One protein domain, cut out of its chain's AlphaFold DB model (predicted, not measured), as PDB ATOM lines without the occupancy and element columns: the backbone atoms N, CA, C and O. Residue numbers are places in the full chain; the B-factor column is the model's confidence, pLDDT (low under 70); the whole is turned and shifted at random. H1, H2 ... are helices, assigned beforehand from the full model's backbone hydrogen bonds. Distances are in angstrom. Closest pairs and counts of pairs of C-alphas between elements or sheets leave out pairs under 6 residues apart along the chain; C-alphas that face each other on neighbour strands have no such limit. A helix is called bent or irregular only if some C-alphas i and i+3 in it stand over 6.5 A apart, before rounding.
ATOM      1  N   LYS A  86      89.996-101.638 -21.186       61.34
ATOM      2  CA  LYS A  86      88.903-101.606 -20.216       61.34
ATOM      3  C   LYS A  86      89.424-100.995 -18.897       61.34
ATOM      4  O   LYS A  86      90.462-101.470 -18.434       61.34
ATOM      5  N   PRO A  87      88.790 -99.939 -18.360       62.47
ATOM      6  CA  PRO A  87      89.287 -99.246 -17.176       62.47
ATOM      7  C   PRO A  87      89.469-100.247 -16.035       62.47
ATOM      8  O   PRO A  87      88.533-100.961 -15.663       62.47
ATOM      9  N   ASP A  88      90.695-100.345 -15.524       72.19
ATOM     10  CA  ASP A  88      91.003-101.204 -14.388       72.19
ATOM     11  C   ASP A  88      90.656-100.462 -13.095       72.19
ATOM     12  O   ASP A  88      91.491 -99.821 -12.451       72.19
ATOM     13  N   PHE A  89      89.379-100.537 -12.726       78.00
ATOM     14  CA  PHE A  89      88.873 -99.932 -11.497       78.00
ATOM     15  C   PHE A  89      89.487-100.540 -10.234       78.00
ATOM     16  O   PHE A  89      89.449 -99.893  -9.190       78.00
ATOM     17  N   SER A  90      90.089-101.734 -10.309       77.81
ATOM     18  CA  SER A  90      90.802-102.315  -9.169       77.81
ATOM     19  C   SER A  90      92.024-101.472  -8.819       77.81
ATOM     20  O   SER A  90      92.264-101.189  -7.645       77.81
ATOM     21  N   LYS A  91      92.769-101.012  -9.834       78.62
ATOM     22  CA  LYS A  91      93.932-100.142  -9.633       78.62
ATOM     23  C   LYS A  91      93.508 -98.793  -9.054       78.62
ATOM     24  O   LYS A  91      94.083 -98.350  -8.066       78.62
ATOM     25  N   VAL A  92      92.450 -98.183  -9.596       79.25
ATOM     26  CA  VAL A  92      91.919 -96.896  -9.106       79.25
ATOM     27  C   VAL A  92      91.481 -97.005  -7.649       79.25
ATOM     28  O   VAL A  92      91.953 -96.241  -6.816       79.25
ATOM     29  N   LYS A  93      90.651 -97.997  -7.306       78.88
ATOM     30  CA  LYS A  93      90.163 -98.188  -5.931       78.88
ATOM     31  C   LYS A  93      91.302 -98.458  -4.934       78.88
ATOM     32  O   LYS A  93      91.161 -98.118  -3.768       78.88
ATOM     33  N   SER A  94      92.438 -99.007  -5.376       83.31
ATOM     34  CA  SER A  94      93.617 -99.214  -4.517       83.31
ATOM     35  C   SER A  94      94.439 -97.947  -4.240       83.31
ATOM     36  O   SER A  94      95.167 -97.901  -3.252       83.31
ATOM     37  N   LEU A  95      94.325 -96.920  -5.090       81.62
ATOM     38  CA  LEU A  95      95.071 -95.662  -4.955       81.62
ATOM     39  C   LEU A  95      94.405 -94.670  -3.994       81.62
ATOM     40  O   LEU A  95      95.058 -93.734  -3.535       81.62
ATOM     41  N   PHE A  96      93.119 -94.861  -3.690       82.56
ATOM     42  CA  PHE A  96      92.325 -93.932  -2.891       82.56
ATOM     43  C   PHE A  96      91.677 -94.642  -1.704       82.56
ATOM     44  O   PHE A  96      91.049 -95.687  -1.852       82.56
ATOM     45  N   THR A  97      91.765 -94.038  -0.521       82.75
ATOM     46  CA  THR A  97      91.012 -94.500   0.649       82.75
ATOM     47  C   THR A  97      89.566 -94.031   0.520       82.75
ATOM     48  O   THR A  97      89.272 -92.853   0.720       82.75
ATOM     49  N   LEU A  98      88.666 -94.943   0.149       77.31
ATOM     50  CA  LEU A  98      87.241 -94.648  -0.002       77.31
ATOM     51  C   LEU A  98      86.508 -94.748   1.351       77.31
ATOM     52  O   LEU A  98      86.850 -95.604   2.168       77.31
ATOM     53  N   PRO A  99      85.505 -93.892   1.612       78.31
ATOM     54  CA  PRO A  99      84.697 -93.968   2.827       78.31
ATOM     55  C   PRO A  99      83.859 -95.259   2.879       78.31
ATOM     56  O   PRO A  99      83.134 -95.581   1.941       78.31
ATOM     57  N   GLU A 100      83.920 -95.974   4.007       71.44
ATOM     58  CA  GLU A 100      83.279 -97.291   4.206       71.44
ATOM     59  C   GLU A 100      81.737 -97.249   4.226       71.44
ATOM     60  O   GLU A 100      81.088 -98.273   4.031       71.44
ATOM     61  N   ASN A 101      81.142 -96.070   4.440       73.88
ATOM     62  CA  ASN A 101      79.693 -95.896   4.628       73.88
ATOM     63  C   ASN A 101      78.950 -95.401   3.373       73.88
ATOM     64  O   ASN A 101      77.801 -94.970   3.474       73.88
ATOM     65  N   SER A 102      79.602 -95.398   2.211       70.69
ATOM     66  CA  SER A 102      79.011 -94.902   0.966       70.69
ATOM     67  C   SER A 102      78.187 -95.964   0.245       70.69
ATOM     68  O   SER A 102      78.456 -97.161   0.347       70.69
ATOM     69  N   GLN A 103      77.173 -95.523  -0.501       77.06
ATOM     70  CA  GLN A 103      76.368 -96.425  -1.320       77.06
ATOM     71  C   GLN A 103      77.199 -96.957  -2.497       77.06
ATOM     72  O   GLN A 103      78.003 -96.235  -3.082       77.06
ATOM     73  N   GLU A 104      76.994 -98.224  -2.865       76.00
ATOM     74  CA  GLU A 104      77.782 -98.917  -3.900       76.00
ATOM     75  C   GLU A 104      77.701 -98.218  -5.272       76.00
ATOM     76  O   GLU A 104      78.696 -98.115  -5.984       76.00
ATOM     77  N   THR A 105      76.547 -97.630  -5.592       79.25
ATOM     78  CA  THR A 105      76.329 -96.832  -6.806       79.25
ATOM     79  C   THR A 105      77.141 -95.538  -6.828       79.25
ATOM     80  O   THR A 105      77.719 -95.195  -7.856       79.25
ATOM     81  N   GLU A 106      77.229 -94.839  -5.694       80.06
ATOM     82  CA  GLU A 106      78.022 -93.607  -5.575       80.06
ATOM     83  C   GLU A 106      79.520 -93.910  -5.679       80.06
ATOM     84  O   GLU A 106      80.280 -93.140  -6.262       80.06
ATOM     85  N   LEU A 107      79.951 -95.056  -5.141       79.25
ATOM     86  CA  LEU A 107      81.343 -95.496  -5.202       79.25
ATOM     87  C   LEU A 107      81.778 -95.858  -6.621       79.25
ATOM     88  O   LEU A 107      82.927 -95.606  -6.984       79.25
ATOM     89  N   ASP A 108      80.885 -96.430  -7.425       80.94
ATOM     90  CA  ASP A 108      81.186 -96.719  -8.822       80.94
ATOM     91  C   ASP A 108      81.239 -95.437  -9.659       80.94
ATOM     92  O   ASP A 108      82.217 -95.245 -10.379       80.94
ATOM     93  N   GLU A 109      80.283 -94.512  -9.509       83.81
ATOM     94  CA  GLU A 109      80.349 -93.191 -10.160       83.81
ATOM     95  C   GLU A 109      81.624 -92.427  -9.779       83.81
ATOM     96  O   GLU A 109      82.321 -91.887 -10.644       83.81
ATOM     97  N   LEU A 110      81.991 -92.454  -8.496       82.81
ATOM     98  CA  LEU A 110      83.233 -91.869  -8.007       82.81
ATOM     99  C   LEU A 110      84.463 -92.558  -8.612       82.81
ATOM    100  O   LEU A 110      85.413 -91.879  -8.990       82.81
ATOM    101  N   ALA A 111      84.461 -93.885  -8.752       82.69
ATOM    102  CA  ALA A 111      85.565 -94.618  -9.370       82.69
ATOM    103  C   ALA A 111      85.735 -94.277 -10.861       82.69
ATOM    104  O   ALA A 111      86.872 -94.167 -11.325       82.69
ATOM    105  N   TYR A 112      84.641 -94.060 -11.599       83.31
ATOM    106  CA  TYR A 112      84.690 -93.538 -12.971       83.31
ATOM    107  C   TYR A 112      85.302 -92.140 -13.015       83.31
ATOM    108  O   TYR A 112      86.212 -91.885 -13.803       83.31
ATOM    109  N   LEU A 113      84.859 -91.254 -12.126       82.00
ATOM    110  CA  LEU A 113      85.334 -89.875 -12.083       82.00
ATOM    111  C   LEU A 113      86.818 -89.797 -11.695       82.00
ATOM    112  O   LEU A 113      87.579 -89.046 -12.301       82.00
ATOM    113  N   LEU A 114      87.256 -90.620 -10.742       84.06
ATOM    114  CA  LEU A 114      88.661 -90.739 -10.349       84.06
ATOM    115  C   LEU A 114      89.522 -91.329 -11.468       84.06
ATOM    116  O   LEU A 114      90.641 -90.867 -11.673       84.06
ATOM    117  N   HIS A 115      89.012 -92.318 -12.207       85.06
ATOM    118  CA  HIS A 115      89.714 -92.885 -13.356       85.06
ATOM    119  C   HIS A 115      89.956 -91.832 -14.447       85.06
ATOM    120  O   HIS A 115      91.067 -91.722 -14.963       85.06
ATOM    121  N   ASP A 116      88.935 -91.042 -14.777       82.31
ATOM    122  CA  ASP A 116      89.018 -90.030 -15.836       82.31
ATOM    123  C   ASP A 116      89.902 -88.829 -15.465       82.31
ATOM    124  O   ASP A 116      90.343 -88.109 -16.357       82.31
ATOM    125  N   ASN A 117      90.203 -88.650 -14.176       80.31
ATOM    126  CA  ASN A 117      91.023 -87.558 -13.644       80.31
ATOM    127  C   ASN A 117      92.317 -88.052 -12.965       80.31
ATOM    128  O   ASN A 117      92.905 -87.346 -12.146       80.31
ATOM    129  N   LEU A 118      92.766 -89.275 -13.265       82.69
ATOM    130  CA  LEU A 118      93.962 -89.890 -12.668       82.69
ATOM    131  C   LEU A 118      95.244 -89.064 -12.877       82.69
ATOM    132  O   LEU A 118      96.169 -89.132 -12.068       82.69
ATOM    133  N   ASP A 119      95.306 -88.291 -13.958       75.25
ATOM    134  CA  ASP A 119      96.404 -87.389 -14.309       75.25
ATOM    135  C   ASP A 119      96.453 -86.116 -13.449       75.25
ATOM    136  O   ASP A 119      97.436 -85.382 -13.517       75.25
ATOM    137  N   LEU A 120      95.439 -85.871 -12.611       75.31
ATOM    138  CA  LEU A 120      95.419 -84.801 -11.609       75.31
ATOM    139  C   LEU A 120      95.979 -85.235 -10.246       75.31
ATOM    140  O   LEU A 120      96.175 -84.389  -9.369       75.31
ATOM    141  N   PHE A 121      96.277 -86.522 -10.065       80.31
ATOM    142  CA  PHE A 121      96.810 -87.063  -8.819       80.31
ATOM    143  C   PHE A 121      98.256 -87.535  -8.981       80.31
ATOM    144  O   PHE A 121      98.664 -88.057 -10.019       80.31
ATOM    145  N   VAL A 122      99.049 -87.364  -7.921       78.06
ATOM    146  CA  VAL A 122     100.401 -87.927  -7.863       78.06
ATOM    147  C   VAL A 122     100.269 -89.434  -7.665       78.06
ATOM    148  O   VAL A 122      99.911 -89.895  -6.583       78.06
ATOM    149  N   THR A 123     100.555 -90.195  -8.714       77.50
ATOM    150  CA  THR A 123     100.578 -91.664  -8.703       77.50
ATOM    151  C   THR A 123     101.973 -92.168  -9.068       77.50
ATOM    152  O   THR A 123     102.822 -91.389  -9.506       77.50
ATOM    153  N   GLU A 124     102.230 -93.471  -8.920       79.56
ATOM    154  CA  GLU A 124     103.482 -94.089  -9.398       79.56
ATOM    155  C   GLU A 124     103.698 -93.875 -10.904       79.56
ATOM    156  O   GLU A 124     104.833 -93.736 -11.356       79.56
ATOM    157  N   ASP A 125     102.602 -93.791 -11.662       75.56
ATOM    158  CA  ASP A 125     102.624 -93.536 -13.100       75.56
ATOM    159  C   ASP A 125     102.905 -92.046 -13.414       75.56
ATOM    160  O   ASP A 125     103.454 -91.731 -14.469       75.56
ATOM    161  N   ASN A 126     102.590 -91.130 -12.483       73.25
ATOM    162  CA  ASN A 126     102.721 -89.673 -12.635       73.25
ATOM    163  C   ASN A 126     103.441 -88.996 -11.441       73.25
ATOM    164  O   ASN A 126     102.908 -88.056 -10.839       73.25
ATOM    165  N   PRO A 127     104.687 -89.384 -11.101       77.75
ATOM    166  CA  PRO A 127     105.369 -88.903  -9.892       77.75
ATOM    167  C   PRO A 127     105.737 -87.413  -9.957       77.75
ATOM    168  O   PRO A 127     105.981 -86.770  -8.936       77.75
ATOM    169  N   ASN A 128     105.773 -86.839 -11.162       69.88
ATOM    170  CA  ASN A 128     106.208 -85.464 -11.387       69.88
ATOM    171  C   ASN A 128     105.103 -84.418 -11.178       69.88
ATOM    172  O   ASN A 128     105.397 -83.223 -11.176       69.88
ATOM    173  N   LEU A 129     103.850 -84.843 -10.983       69.94
ATOM    174  CA  LEU A 129     102.695 -83.946 -10.905       69.94
ATOM    175  C   LEU A 129     102.738 -82.995  -9.686       69.94
ATOM    176  O   LEU A 129     102.164 -81.911  -9.717       69.94
ATOM    177  N   GLY A 130     103.482 -83.360  -8.636       51.69
ATOM    178  CA  GLY A 130     103.670 -82.547  -7.426       51.69
ATOM    179  C   GLY A 130     104.839 -81.555  -7.477       51.69
ATOM    180  O   GLY A 130     104.928 -80.671  -6.626       51.69
ATOM    181  N   PHE A 131     105.735 -81.649  -8.465       48.25
ATOM    182  CA  PHE A 131     106.886 -80.750  -8.569       48.25
ATOM    183  C   PHE A 131     106.516 -79.486  -9.342       48.25
ATOM    184  O   PHE A 131     106.981 -79.238 -10.455       48.25
ATOM    185  N   THR A 132     105.707 -78.629  -8.724       45.84
ATOM    186  CA  THR A 132     105.697 -77.227  -9.141       45.84
ATOM    187  C   THR A 132     106.955 -76.582  -8.573       45.84
ATOM    188  O   THR A 132     107.196 -76.604  -7.366       45.84
ATOM    189  N   ARG A 133     107.812 -76.023  -9.436       46.50
ATOM    190  CA  ARG A 133     108.841 -75.086  -8.980       46.50
ATOM    191  C   ARG A 133     108.091 -73.879  -8.428       46.50
ATOM    192  O   ARG A 133     107.764 -72.971  -9.188       46.50
ATOM    193  N   VAL A 134     107.761 -73.896  -7.137       45.38
ATOM    194  CA  VAL A 134     107.369 -72.691  -6.411       45.38
ATOM    195  C   VAL A 134     108.532 -71.737  -6.612       45.38
ATOM    196  O   VAL A 134     109.639 -71.974  -6.134       45.38
ATOM    197  N   VAL A 135     108.318 -70.744  -7.466       44.38
ATOM    198  CA  VAL A 135     109.354 -69.797  -7.837       44.38
ATOM    199  C   VAL A 135     109.648 -68.994  -6.579       44.38
ATOM    200  O   VAL A 135     108.833 -68.184  -6.141       44.38
ATOM    201  N   GLU A 136     110.785 -69.278  -5.957       40.06
ATOM    202  CA  GLU A 136     111.291 -68.534  -4.815       40.06
ATOM    203  C   GLU A 136     111.662 -67.131  -5.314       40.06
ATOM    204  O   GLU A 136     112.751 -66.871  -5.822       40.06
ATOM    205  N   HIS A 137     110.695 -66.215  -5.294       41.50
ATOM    206  CA  HIS A 137     110.926 -64.830  -5.672       41.50
ATOM    207  C   HIS A 137     111.616 -64.113  -4.511       41.50
ATOM    208  O   HIS A 137     110.963 -63.542  -3.639       41.50
ATOM    209  N   THR A 138     112.948 -64.107  -4.500       45.44
ATOM    210  CA  THR A 138     113.703 -63.202  -3.629       45.44
ATOM    211  C   THR A 138     113.493 -61.772  -4.125       45.44
ATOM    212  O   THR A 138     114.033 -61.367  -5.156       45.44
ATOM    213  N   ILE A 139     112.673 -60.991  -3.415       56.09
ATOM    214  CA  ILE A 139     112.513 -59.563  -3.698       56.09
ATOM    215  C   ILE A 139     113.812 -58.868  -3.285       56.09
ATOM    216  O   ILE A 139     114.013 -58.530  -2.121       56.09
ATOM    217  N   LEU A 140     114.705 -58.653  -4.249       49.75
ATOM    218  CA  LEU A 140     115.872 -57.800  -4.064       49.75
ATOM    219  C   LEU A 140     115.402 -56.345  -4.047       49.75
ATOM    220  O   LEU A 140     115.189 -55.720  -5.089       49.75
TER     221      LEU A 140
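Overview. This is residues 86 to 140 of the 158 residues of an uncharacterized protein of Mytilus coruscus (UniProt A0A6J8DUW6). The longest helix, H2, packs through residues 111 to 115 on short helix H1, nearly at right angles; beyond them a loop with small helix H3 leads into a tail, residues 132 to 140, that sticks out. The 55 printed residues hold helices H1, H2, H3 in chain order and no named strand; the class is all helix, with 24 residues, under half, in named elements. The whole is extended, radius of gyration of the C-alphas 16.2 A, spanning 56 by 25 by 15 A.

Along the chain. H2, residues 104 to 116, runs 18.6 A from C-alpha 104 at (77.782, -98.917, -3.900). H1 is residues 89 to 95. H3, residues 127 to 130, ends at C-alpha 130 (103.670, -82.547, -7.426) and is irregular, 7.0 A long.

Arrangement. H2 touches H1 with residues 111 to 115 alone, about perpendicular at 80 degrees; their closest C-alphas, of Val 92 and His 115, are 6.2 A apart. H3 is apart from both. In H1 and H2 every O i to N i+4 pair is within hydrogen-bond range; H3 is too short for one.

Size, cuts and confidence. The farthest C-alphas, of Glu 104 and Leu 140, are 56.0 A apart. The printed part has no cut, and both links are short. Residues 86 to 87 and 128 to 140 have pLDDT under 70.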